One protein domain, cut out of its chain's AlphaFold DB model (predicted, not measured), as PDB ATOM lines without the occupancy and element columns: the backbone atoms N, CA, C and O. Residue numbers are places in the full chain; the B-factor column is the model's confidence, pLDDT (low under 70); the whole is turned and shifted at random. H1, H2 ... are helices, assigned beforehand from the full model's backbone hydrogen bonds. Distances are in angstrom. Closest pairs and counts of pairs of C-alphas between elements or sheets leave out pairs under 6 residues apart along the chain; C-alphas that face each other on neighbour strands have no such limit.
ATOM      1  N   ALA A   9     221.308 159.692 167.357       88.62
ATOM      2  CA  ALA A   9     222.137 158.489 167.366       88.62
ATOM      3  C   ALA A   9     221.385 157.281 166.781       88.62
ATOM      4  O   ALA A   9     221.899 156.618 165.879       88.62
ATOM      5  N   ARG A  10     220.129 157.056 167.196       86.19
ATOM      6  CA  ARG A  10     219.293 155.960 166.674       86.19
ATOM      7  C   ARG A  10     218.968 156.094 165.190       86.19
ATOM      8  O   ARG A  10     218.985 155.096 164.477       86.19
ATOM      9  N   ARG A  11     218.698 157.304 164.695       89.31
ATOM     10  CA  ARG A  11     218.476 157.540 163.255       89.31
ATOM     11  C   ARG A  11     219.724 157.232 162.433       89.31
ATOM     12  O   ARG A  11     219.624 156.647 161.359       89.31
ATOM     13  N   LYS A  12     220.898 157.593 162.949       91.06
ATOM     14  CA  LYS A  12     222.182 157.315 162.299       91.06
ATOM     15  C   LYS A  12     222.514 155.821 162.286       91.06
ATOM     16  O   LYS A  12     223.098 155.341 161.319       91.06
ATOM     17  N   GLU A  13     222.144 155.093 163.335       87.88
ATOM     18  CA  GLU A  13     222.264 153.631 163.388       87.88
ATOM     19  C   GLU A  13     221.344 152.949 162.370       87.88
ATOM     20  O   GLU A  13     221.829 152.148 161.573       87.88
ATOM     21  N   LEU A  14     220.067 153.340 162.319       88.62
ATOM     22  CA  LEU A  14     219.093 152.812 161.356       88.62
ATOM     23  C   LEU A  14     219.530 153.041 159.904       88.62
ATOM     24  O   LEU A  14     219.514 152.111 159.104       88.62
ATOM     25  N   ALA A  15     220.006 154.245 159.575       90.88
ATOM     26  CA  ALA A  15     220.492 154.546 158.229       90.88
ATOM     27  C   ALA A  15     221.680 153.652 157.817       90.88
ATOM     28  O   ALA A  15     221.757 153.197 156.678       90.88
ATOM     29  N   ARG A  16     222.590 153.347 158.753       92.44
ATOM     30  CA  ARG A  16     223.725 152.437 158.510       92.44
ATOM     31  C   ARG A  16     223.296 150.976 158.390       92.44
ATOM     32  O   ARG A  16     223.972 150.189 157.734       92.44
ATOM     33  N   GLU A  17     222.233 150.572 159.075       87.62
ATOM     34  CA  GLU A  17     221.660 149.232 158.936       87.62
ATOM     35  C   GLU A  17     220.983 149.053 157.578       87.62
ATOM     36  O   GLU A  17     221.268 148.066 156.901       87.62
ATOM     37  N   GLU A  18     220.192 150.027 157.129       88.81
ATOM     38  CA  GLU A  18     219.578 150.000 155.796       88.81
ATOM     39  C   GLU A  18     220.624 149.968 154.674       88.81
ATOM     40  O   GLU A  18     220.484 149.217 153.709       88.81
ATOM     41  N   GLU A  19     221.701 150.748 154.796       90.38
ATOM     42  CA  GLU A  19     222.776 150.758 153.800       90.38
ATOM     43  C   GLU A  19     223.503 149.407 153.723       90.38
ATOM     44  O   GLU A  19     223.761 148.908 152.627       90.38
ATOM     45  N   ARG A  20     223.757 148.764 154.872       89.12
ATOM     46  CA  ARG A  20     224.329 147.409 154.914       89.12
ATOM     47  C   ARG A  20     223.404 146.380 154.274       89.12
ATOM     48  O   ARG A  20     223.862 145.606 153.441       89.12
ATOM     49  N   GLN A  21     222.107 146.426 154.577       89.38
ATOM     50  CA  GLN A  21     221.129 145.523 153.965       89.38
ATOM     51  C   GLN A  21     221.072 145.676 152.441       89.38
ATOM     52  O   GLN A  21     220.996 144.677 151.729       89.38
ATOM     53  N   ARG A  22     221.154 146.907 151.923       88.44
ATOM     54  CA  ARG A  22     221.201 147.147 150.471       88.44
ATOM     55  C   ARG A  22     222.460 146.567 149.832       88.44
ATOM     56  O   ARG A  22     222.363 145.960 148.770       88.44
ATOM     57  N   GLN A  23     223.619 146.732 150.469       89.50
ATOM     58  CA  GLN A  23     224.873 146.163 149.972       89.50
ATOM     59  C   GLN A  23     224.860 144.631 150.005       89.50
ATOM     60  O   GLN A  23     225.299 143.999 149.048       89.50
ATOM     61  N   ASP A  24     224.329 144.027 151.068       90.00
ATOM     62  CA  ASP A  24     224.235 142.571 151.183       90.00
ATOM     63  C   ASP A  24     223.254 141.989 150.155       90.00
ATOM     64  O   ASP A  24     223.568 140.989 149.508       90.00
ATOM     65  N   ALA A  25     222.116 142.651 149.921       88.19
ATOM     66  CA  ALA A  25     221.172 142.265 148.874       88.19
ATOM     67  C   ALA A  25     221.796 142.353 147.469       88.19
ATOM     68  O   ALA A  25     221.585 141.466 146.643       88.19
ATOM     69  N   GLN A  26     222.604 143.384 147.194       87.50
ATOM     70  CA  GLN A  26     223.336 143.492 145.927       87.50
ATOM     71  C   GLN A  26     224.359 142.367 145.755       87.50
ATOM     72  O   GLN A  26     224.389 141.742 144.699       87.50
ATOM     73  N   ARG A  27     225.133 142.039 146.798       89.56
ATOM     74  CA  ARG A  27     226.086 140.918 146.743       89.56
ATOM     75  C   ARG A  27     225.398 139.574 146.530       89.56
ATOM     76  O   ARG A  27     225.936 138.728 145.826       89.56
ATOM     77  N   GLN A  28     224.221 139.365 147.121       85.62
ATOM     78  CA  GLN A  28     223.436 138.150 146.894       85.62
ATOM     79  C   GLN A  28     222.982 138.041 145.437       85.62
ATOM     80  O   GLN A  28     223.152 136.989 144.833       85.62
ATOM     81  N   LEU A  29     222.485 139.134 144.852       84.38
ATOM     82  CA  LEU A  29     222.093 139.165 143.441       84.38
ATOM     83  C   LEU A  29     223.282 138.915 142.500       84.38
ATOM     84  O   LEU A  29     223.141 138.207 141.502       84.38
ATOM     85  N   GLU A  30     224.454 139.471 142.807       87.62
ATOM     86  CA  GLU A  30     225.683 139.222 142.044       87.62
ATOM     87  C   GLU A  30     226.122 137.755 142.154       87.62
ATOM     88  O   GLU A  30     226.364 137.115 141.130       87.62
ATOM     89  N   ALA A  31     226.118 137.187 143.362       85.81
ATOM     90  CA  ALA A  31     226.452 135.783 143.591       85.81
ATOM     91  C   ALA A  31     225.470 134.821 142.896       85.81
ATOM     92  O   ALA A  31     225.886 133.825 142.302       85.81
ATOM     93  N   GLU A  32     224.168 135.121 142.916       79.31
ATOM     94  CA  GLU A  32     223.166 134.352 142.176       79.31
ATOM     95  C   GLU A  32     223.439 134.393 140.671       79.31
ATOM     96  O   GLU A  32     223.418 133.351 140.013       79.31
ATOM     97  N   ARG A  33     223.773 135.565 140.124       80.69
ATOM     98  CA  ARG A  33     224.094 135.711 138.702       80.69
ATOM     99  C   ARG A  33     225.338 134.919 138.305       80.69
ATOM    100  O   ARG A  33     225.325 134.246 137.277       80.69
ATOM    101  N   GLU A  34     226.391 134.970 139.114       83.12
ATOM    102  CA  GLU A  34     227.621 134.207 138.878       83.12
ATOM    103  C   GLU A  34     227.379 132.696 138.968       83.12
ATOM    104  O   GLU A  34     227.837 131.948 138.104       83.12
ATOM    105  N   SER A  35     226.592 132.239 139.948       76.31
ATOM    106  CA  SER A  35     226.239 130.819 140.071       76.31
ATOM    107  C   SER A  35     225.422 130.306 138.877       76.31
ATOM    108  O   SER A  35     225.668 129.199 138.396       76.31
ATOM    109  N   GLN A  36     224.505 131.119 138.341       78.19
ATOM    110  CA  GLN A  36     223.735 130.777 137.142       78.19
ATOM    111  C   GLN A  36     224.622 130.691 135.896       78.19
ATOM    112  O   GLN A  36     224.432 129.798 135.069       78.19
ATOM    113  N   LEU A  37     225.610 131.582 135.760       78.56
ATOM    114  CA  LEU A  37     226.577 131.526 134.660       78.56
ATOM    115  C   LEU A  37     227.456 130.272 134.750       78.56
ATOM    116  O   LEU A  37     227.601 129.565 133.754       78.56
ATOM    117  N   GLN A  38     227.954 129.932 135.942       73.94
ATOM    118  CA  GLN A  38     228.731 128.705 136.156       73.94
ATOM    119  C   GLN A  38     227.911 127.438 135.876       73.94
ATOM    120  O   GLN A  38     228.431 126.490 135.288       73.94
ATOM    121  N   GLN A  39     226.623 127.415 136.238       72.38
ATOM    122  CA  GLN A  39     225.732 126.302 135.899       72.38
ATOM    123  C   GLN A  39     225.521 126.175 134.388       72.38
ATOM    124  O   GLN A  39     225.635 125.073 133.856       72.38
ATOM    125  N   GLN A  40     225.287 127.280 133.675       67.88
ATOM    126  CA  GLN A  40     225.145 127.244 132.216       67.88
ATOM    127  C   GLN A  40     226.434 126.810 131.508       67.88
ATOM    128  O   GLN A  40     226.380 126.103 130.500       67.88
ATOM    129  N   GLU A  41     227.599 127.213 132.013       71.19
ATOM    130  CA  GLU A  41     228.889 126.766 131.486       71.19
ATOM    131  C   GLU A  41     229.127 125.277 131.753       71.19
ATOM    132  O   GLU A  41     229.540 124.559 130.838       71.19
ATOM    133  N   ALA A  42     228.799 124.787 132.951       67.94
ATOM    134  CA  ALA A  42     228.869 123.367 133.286       67.94
ATOM    135  C   ALA A  42     227.914 122.525 132.421       67.94
ATOM    136  O   ALA A  42     228.306 121.472 131.915       67.94
ATOM    137  N   GLU A  43     226.693 123.008 132.176       66.94
ATOM    138  CA  GLU A  43     225.760 122.377 131.242       66.94
ATOM    139  C   GLU A  43     226.337 122.359 129.823       66.94
ATOM    140  O   GLU A  43     226.417 121.296 129.209       66.94
ATOM    141  N   ARG A  44     226.833 123.487 129.301       62.72
ATOM    142  CA  ARG A  44     227.454 123.526 127.964       62.72
ATOM    143  C   ARG A  44     228.637 122.567 127.844       62.72
ATOM    144  O   ARG A  44     228.752 121.890 126.827       62.72
ATOM    145  N   GLN A  45     229.490 122.466 128.859       60.19
ATOM    146  CA  GLN A  45     230.609 121.522 128.856       60.19
ATOM    147  C   GLN A  45     230.137 120.062 128.909       60.19
ATOM    148  O   GLN A  45     230.693 119.225 128.199       60.19
ATOM    149  N   ALA A  46     229.072 119.752 129.655       61.44
ATOM    150  CA  ALA A  46     228.462 118.421 129.653       61.44
ATOM    151  C   ALA A  46     227.899 118.036 128.269       61.44
ATOM    152  O   ALA A  46     228.063 116.898 127.828       61.44
ATOM    153  N   TRP A  47     227.309 118.989 127.537       57.56
ATOM    154  CA  TRP A  47     226.851 118.780 126.156       57.56
ATOM    155  C   TRP A  47     228.013 118.641 125.153       57.56
ATOM    156  O   TRP A  47     227.940 117.827 124.231       57.56
ATOM    157  N   GLY A  75     205.227 114.067 139.716       45.44
ATOM    158  CA  GLY A  75     205.374 115.429 139.199       45.44
ATOM    159  C   GLY A  75     204.045 116.184 139.137       45.44
ATOM    160  O   GLY A  75     203.976 117.324 139.585       45.44
ATOM    161  N   LEU A  76     202.960 115.538 138.686       48.91
ATOM    162  CA  LEU A  76     201.618 116.132 138.742       48.91
ATOM    163  C   LEU A  76     201.164 116.394 140.180       48.91
ATOM    164  O   LEU A  76     200.553 117.426 140.436       48.91
ATOM    165  N   ALA A  77     201.441 115.489 141.120       50.56
ATOM    166  CA  ALA A  77     201.041 115.640 142.518       50.56
ATOM    167  C   ALA A  77     201.801 116.779 143.214       50.56
ATOM    168  O   ALA A  77     201.233 117.492 144.034       50.56
ATOM    169  N   GLU A  78     203.076 116.985 142.888       51.88
ATOM    170  CA  GLU A  78     203.845 118.110 143.424       51.88
ATOM    171  C   GLU A  78     203.499 119.437 142.745       51.88
ATOM    172  O   GLU A  78     203.411 120.463 143.423       51.88
ATOM    173  N   PHE A  79     203.233 119.426 141.437       51.69
ATOM    174  CA  PHE A  79     202.800 120.615 140.706       51.69
ATOM    175  C   PHE A  79     201.409 121.064 141.163       51.69
ATOM    176  O   PHE A  79     201.228 122.224 141.520       51.69
ATOM    177  N   THR A  80     200.461 120.131 141.300       58.47
ATOM    178  CA  THR A  80     199.139 120.421 141.879       58.47
ATOM    179  C   THR A  80     199.253 120.900 143.321       58.47
ATOM    180  O   THR A  80     198.587 121.867 143.660       58.47
ATOM    181  N   LYS A  81     200.131 120.337 144.168       59.44
ATOM    182  CA  LYS A  81     200.365 120.871 145.528       59.44
ATOM    183  C   LYS A  81     200.823 122.329 145.514       59.44
ATOM    184  O   LYS A  81     200.306 123.120 146.294       59.44
ATOM    185  N   LYS A  82     201.758 122.702 144.634       62.41
ATOM    186  CA  LYS A  82     202.210 124.099 144.505       62.41
ATOM    187  C   LYS A  82     201.087 125.011 144.005       62.41
ATOM    188  O   LYS A  82     200.895 126.084 144.568       62.41
ATOM    189  N   GLN A  83     200.302 124.561 143.027       64.69
ATOM    190  CA  GLN A  83     199.140 125.307 142.533       64.69
ATOM    191  C   GLN A  83     198.043 125.457 143.600       64.69
ATOM    192  O   GLN A  83     197.465 126.530 143.731       64.69
ATOM    193  N   TRP A  84     197.816 124.433 144.427       66.25
ATOM    194  CA  TRP A  84     196.909 124.492 145.578       66.25
ATOM    195  C   TRP A  84     197.394 125.471 146.641       66.25
ATOM    196  O   TRP A  84     196.591 126.239 147.155       66.25
ATOM    197  N   VAL A  85     198.694 125.497 146.945       68.62
ATOM    198  CA  VAL A  85     199.268 126.474 147.885       68.62
ATOM    199  C   VAL A  85     199.068 127.898 147.369       68.62
ATOM    200  O   VAL A  85     198.619 128.755 148.126       68.62
ATOM    201  N   ILE A  86     199.325 128.145 146.082       70.31
ATOM    202  CA  ILE A  86     199.104 129.457 145.455       70.31
ATOM    203  C   ILE A  86     197.619 129.837 145.514       70.31
ATOM    204  O   ILE A  86     197.287 130.945 145.929       70.31
ATOM    205  N   GLN A  87     196.719 128.902 145.201       67.12
ATOM    206  CA  GLN A  87     195.280 129.134 145.287       67.12
ATOM    207  C   GLN A  87     194.828 129.423 146.724       67.12
ATOM    208  O   GLN A  87     194.044 130.342 146.948       67.12
ATOM    209  N   CYS A  88     195.342 128.693 147.716       71.06
ATOM    210  CA  CYS A  88     195.050 128.935 149.127       71.06
ATOM    211  C   CYS A  88     195.529 130.321 149.575       71.06
ATOM    212  O   CYS A  88     194.788 131.014 150.265       71.06
ATOM    213  N   VAL A  89     196.721 130.755 149.156       74.62
ATOM    214  CA  VAL A  89     197.230 132.104 149.454       74.62
ATOM    215  C   VAL A  89     196.335 133.175 148.826       74.62
ATOM    216  O   VAL A  89     195.971 134.131 149.506       74.62
ATOM    217  N   LEU A  90     195.910 132.995 147.572       71.38
ATOM    218  CA  LEU A  90     194.994 133.923 146.899       71.38
ATOM    219  C   LEU A  90     193.623 133.993 147.588       71.38
ATOM    220  O   LEU A  90     193.077 135.080 147.748       71.38
ATOM    221  N   VAL A  91     193.088 132.858 148.050       73.25
ATOM    222  CA  VAL A  91     191.822 132.805 148.803       73.25
ATOM    223  C   VAL A  91     191.953 133.495 150.161       73.25
ATOM    224  O   VAL A  91     191.055 134.235 150.550       73.25
ATOM    225  N   VAL A  92     193.064 133.307 150.877       75.44
ATOM    226  CA  VAL A  92     193.307 133.995 152.155       75.44
ATOM    227  C   VAL A  92     193.421 135.506 151.949       75.44
ATOM    228  O   VAL A  92     192.796 136.263 152.685       75.44
ATOM    229  N   LEU A  93     194.149 135.958 150.925       69.44
ATOM    230  CA  LEU A  93     194.253 137.383 150.589       69.44
ATOM    231  C   LEU A  93     192.902 137.980 150.179       69.44
ATOM    232  O   LEU A  93     192.577 139.094 150.584       69.44
ATOM    233  N   PHE A  94     192.090 137.219 149.443       69.25
ATOM    234  CA  PHE A  94     190.719 137.598 149.123       69.25
ATOM    235  C   PHE A  94     189.859 137.738 150.388       69.25
ATOM    236  O   PHE A  94     189.209 138.762 150.559       69.25
ATOM    237  N   LEU A  95     189.895 136.764 151.305       66.56
ATOM    238  CA  LEU A  95     189.138 136.815 152.563       66.56
ATOM    239  C   LEU A  95     189.562 137.989 153.458       66.56
ATOM    240  O   LEU A  95     188.699 138.662 154.015       66.56
ATOM    241  N   ILE A  96     190.862 138.290 153.535       68.88
ATOM    242  CA  ILE A  96     191.378 139.469 154.253       68.88
ATOM    243  C   ILE A  96     190.868 140.769 153.610       68.88
ATOM    244  O   ILE A  96     190.516 141.711 154.318       68.88
ATOM    245  N   GLY A  97     190.813 140.832 152.275       62.59
ATOM    246  CA  GLY A  97     190.252 141.974 151.547       62.59
ATOM    247  C   GLY A  97     188.751 142.161 151.794       62.59
ATOM    248  O   GLY A  97     188.292 143.292 151.963       62.59
ATOM    249  N   VAL A  98     187.996 141.058 151.877       62.16
ATOM    250  CA  VAL A  98     186.558 141.060 152.202       62.16
ATOM    251  C   VAL A  98     186.323 141.579 153.620       62.16
ATOM    252  O   VAL A  98     185.446 142.413 153.820       62.16
ATOM    253  N   GLU A  99     187.116 141.124 154.593       64.62
ATOM    254  CA  GLU A  99     186.979 141.516 156.001       64.62
ATOM    255  C   GLU A  99     187.287 143.005 156.237       64.62
ATOM    256  O   GLU A  99     186.717 143.625 157.132       64.62
ATOM    257  N   LYS A 100     188.151 143.605 155.410       65.81
ATOM    258  CA  LYS A 100     188.511 145.027 155.501       65.81
ATOM    259  C   LYS A 100     187.602 145.978 154.714       65.81
ATOM    260  O   LYS A 100     187.905 147.166 154.666       65.81
ATOM    261  N   GLU A 101     186.532 145.487 154.083       59.66
ATOM    262  CA  GLU A 101     185.643 146.267 153.193       59.66
ATOM    263  C   GLU A 101     186.381 147.036 152.070       59.66
ATOM    264  O   GLU A 101     185.827 147.925 151.418       59.66
ATOM    265  N   GLU A 102     187.625 146.662 151.759       64.19
ATOM    266  CA  GLU A 102     188.397 147.252 150.669       64.19
ATOM    267  C   GLU A 102     187.998 146.577 149.355       64.19
ATOM    268  O   GLU A 102     188.705 145.735 148.801       64.19
ATOM    269  N   SER A 103     186.820 146.956 148.853       62.69
ATOM    270  CA  SER A 103     186.185 146.362 147.670       62.69
ATOM    271  C   SER A 103     187.161 146.218 146.490       62.69
ATOM    272  O   SER A 103     187.239 145.154 145.881       62.69
ATOM    273  N   MET A 104     188.001 147.224 146.218       68.19
ATOM    274  CA  MET A 104     189.010 147.159 145.147       68.19
ATOM    275  C   MET A 104     190.031 146.021 145.310       68.19
ATOM    276  O   MET A 104     190.335 145.348 144.326       68.19
ATOM    277  N   MET A 105     190.545 145.788 146.521       65.88
ATOM    278  CA  MET A 105     191.483 144.690 146.794       65.88
ATOM    279  C   MET A 105     190.796 143.340 146.582       65.88
ATOM    280  O   MET A 105     191.340 142.463 145.917       65.88
ATOM    281  N   THR A 106     189.568 143.198 147.071       68.31
ATOM    282  CA  THR A 106     188.757 141.986 146.911       68.31
ATOM    283  C   THR A 106     188.520 141.644 145.441       68.31
ATOM    284  O   THR A 106     188.754 140.509 145.022       68.31
ATOM    285  N   TRP A 107     188.121 142.625 144.626       68.00
ATOM    286  CA  TRP A 107     187.940 142.426 143.186       68.00
ATOM    287  C   TRP A 107     189.254 142.069 142.488       68.00
ATOM    288  O   TRP A 107     189.270 141.152 141.671       68.00
ATOM    289  N   PHE A 108     190.360 142.733 142.837       72.94
ATOM    290  CA  PHE A 108     191.680 142.435 142.279       72.94
ATOM    291  C   PHE A 108     192.104 140.985 142.556       72.94
ATOM    292  O   PHE A 108     192.396 140.238 141.622       72.94
ATOM    293  N   TRP A 109     192.056 140.549 143.818       73.94
ATOM    294  CA  TRP A 109     192.438 139.185 144.199       73.94
ATOM    295  C   TRP A 109     191.486 138.129 143.635       73.94
ATOM    296  O   TRP A 109     191.941 137.073 143.191       73.94
ATOM    297  N   GLY A 110     190.185 138.425 143.575       72.31
ATOM    298  CA  GLY A 110     189.192 137.551 142.951       72.31
ATOM    299  C   GLY A 110     189.460 137.347 141.458       72.31
ATOM    300  O   GLY A 110     189.479 136.210 140.984       72.31
ATOM    301  N   ILE A 111     189.747 138.425 140.720       74.81
ATOM    302  CA  ILE A 111     190.096 138.361 139.292       74.81
ATOM    303  C   ILE A 111     191.405 137.588 139.091       74.81
ATOM    304  O   ILE A 111     191.470 136.724 138.215       74.81
ATOM    305  N   CYS A 112     192.427 137.826 139.918       76.81
ATOM    306  CA  CYS A 112     193.686 137.080 139.863       76.81
ATOM    307  C   CYS A 112     193.490 135.574 140.101       76.81
ATOM    308  O   CYS A 112     194.056 134.769 139.362       76.81
ATOM    309  N   ALA A 113     192.665 135.181 141.075       72.81
ATOM    310  CA  ALA A 113     192.374 133.775 141.359       72.81
ATOM    311  C   ALA A 113     191.637 133.079 140.203       72.81
ATOM    312  O   ALA A 113     191.951 131.937 139.867       72.81
ATOM    313  N   VAL A 114     190.686 133.767 139.562       74.44
ATOM    314  CA  VAL A 114     189.950 133.235 138.405       74.44
ATOM    315  C   VAL A 114     190.856 133.112 137.179       74.44
ATOM    316  O   VAL A 114     190.854 132.074 136.522       74.44
ATOM    317  N   LEU A 115     191.671 134.130 136.884       73.12
ATOM    318  CA  LEU A 115     192.617 134.089 135.764       73.12
ATOM    319  C   LEU A 115     193.661 132.985 135.938       73.12
ATOM    320  O   LEU A 115     193.954 132.266 134.982       73.12
ATOM    321  N   TYR A 116     194.180 132.813 137.155       71.81
ATOM    322  CA  TYR A 116     195.114 131.738 137.471       71.81
ATOM    323  C   TYR A 116     194.483 130.355 137.272       71.81
ATOM    324  O   TYR A 116     195.097 129.472 136.670       71.81
ATOM    325  N   PHE A 117     193.233 130.178 137.706       70.88
ATOM    326  CA  PHE A 117     192.481 128.941 137.500       70.88
ATOM    327  C   PHE A 117     192.235 128.649 136.010       70.88
ATOM    328  O   PHE A 117     192.447 127.522 135.565       70.88
ATOM    329  N   CYS A 118     191.866 129.661 135.218       67.94
ATOM    330  CA  CYS A 118     191.681 129.527 133.772       67.94
ATOM    331  C   CYS A 118     192.986 129.170 133.046       67.94
ATOM    332  O   CYS A 118     192.991 128.233 132.254       67.94
ATOM    333  N   MET A 119     194.097 129.853 133.346       69.06
ATOM    334  CA  MET A 119     195.416 129.540 132.770       69.06
ATOM    335  C   MET A 119     195.867 128.121 133.127       69.06
ATOM    336  O   MET A 119     196.296 127.363 132.261       69.06
ATOM    337  N   THR A 120     195.673 127.724 134.386       66.12
ATOM    338  CA  THR A 120     195.990 126.374 134.866       66.12
ATOM    339  C   THR A 120     195.164 125.302 134.150       66.12
ATOM    340  O   THR A 120     195.678 124.234 133.817       66.12
ATOM    341  N   LEU A 121     193.878 125.553 133.893       62.62
ATOM    342  CA  LEU A 121     193.031 124.639 133.124       62.62
ATOM    343  C   LEU A 121     193.453 124.567 131.653       62.62
ATOM    344  O   LEU A 121     193.503 123.471 131.097       62.62
ATOM    345  N   SER A 122     193.790 125.702 131.039       59.56
ATOM    346  CA  SER A 122     194.257 125.767 129.651       59.56
ATOM    347  C   SER A 122     195.561 124.995 129.443       59.56
ATOM    348  O   SER A 122     195.615 124.153 128.550       59.56
ATOM    349  N   GLU A 123     196.559 125.162 130.317       57.72
ATOM    350  CA  GLU A 123     197.825 124.409 130.255       57.72
ATOM    351  C   GLU A 123     197.626 122.888 130.405       57.72
ATOM    352  O   GLU A 123     198.368 122.087 129.832       57.72
ATOM    353  N   ASN A 124     196.603 122.459 131.151       54.28
ATOM    354  CA  ASN A 124     196.271 121.042 131.308       54.28
ATOM    355  C   ASN A 124     195.470 120.465 130.125       54.28
ATOM    356  O   ASN A 124     195.532 119.256 129.890       54.28
ATOM    357  N   MET A 125     194.748 121.304 129.377       50.66
ATOM    358  CA  MET A 125     193.954 120.915 128.201       50.66
ATOM    359  C   MET A 125     194.764 120.961 126.894       50.66
ATOM    360  O   MET A 125     194.412 120.276 125.938       50.66
ATOM    361  N   GLU A 126     195.870 121.708 126.845       47.19
ATOM    362  CA  GLU A 126     196.731 121.855 125.658       47.19
ATOM    363  C   GLU A 126     197.703 120.690 125.408       47.19
ATOM    364  O   GLU A 126     198.502 120.751 124.474       47.19
TER     365      GLU A 126
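This is residues 9 to 47 and 75 to 126 of the 134 residues of an uncharacterized protein of bioreactor metagenome (UniProt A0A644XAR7). A long single helix, H1, stands free to one side of a helical hairpin made by H2 and H3, with a wide empty space between the two parts. In the hairpin the helices are side by side near their link and spread toward their other ends. The printed part has 91 residues with three named helices, H1, H2 and H3 in that order along the chain, and no named strand; the class is all helix. The whole is extended, with a radius of gyration of the C-alphas of 21.3 A, and flat, spanning 56 by 42 by 19 A.

H1, residues 9 to 47, begins with C-alpha 9 at (222.137, 158.489, 167.366) and measures 57.4 A from first to last C-alpha. H2, residues 75 to 99, measures 36.1 A and begins with C-alpha 75 at (205.374, 115.429, 139.199). H3, residues 103 to 125, measures 33.0 A and ends with C-alpha 125 at (193.954, 120.915, 128.201).

H1 is apart from H2 and apart from H3. H2 and H3 form a helical hairpin and touch, with the C-alphas of Gly 97 and Thr 106 the closest at 4.9 A. They run opposite ways at a shallow tilt of 16 degrees. H2 touches H3 with residues 87 to 98 alone, and H3 touches H2 with residues 103 to 113 alone. In H1, H2 and H3 every O i to N i+4 pair is within hydrogen-bond range.

The two C-alphas farthest apart are those of Ala 9 and Met 125, at 61.2 A. Residues 48 to 74 are cut out, and C-alphas 47 and 75 are 25.3 A apart across the cut. The link from H2 to H3 is tight, with 3 residues. Residues 121 to 126, of which 121 to 125 belong to H3, also stand free. The mean pLDDT of the printed part is 72.1; 43 residues are under 70, among them residues 75 to 85 and 93 to 107.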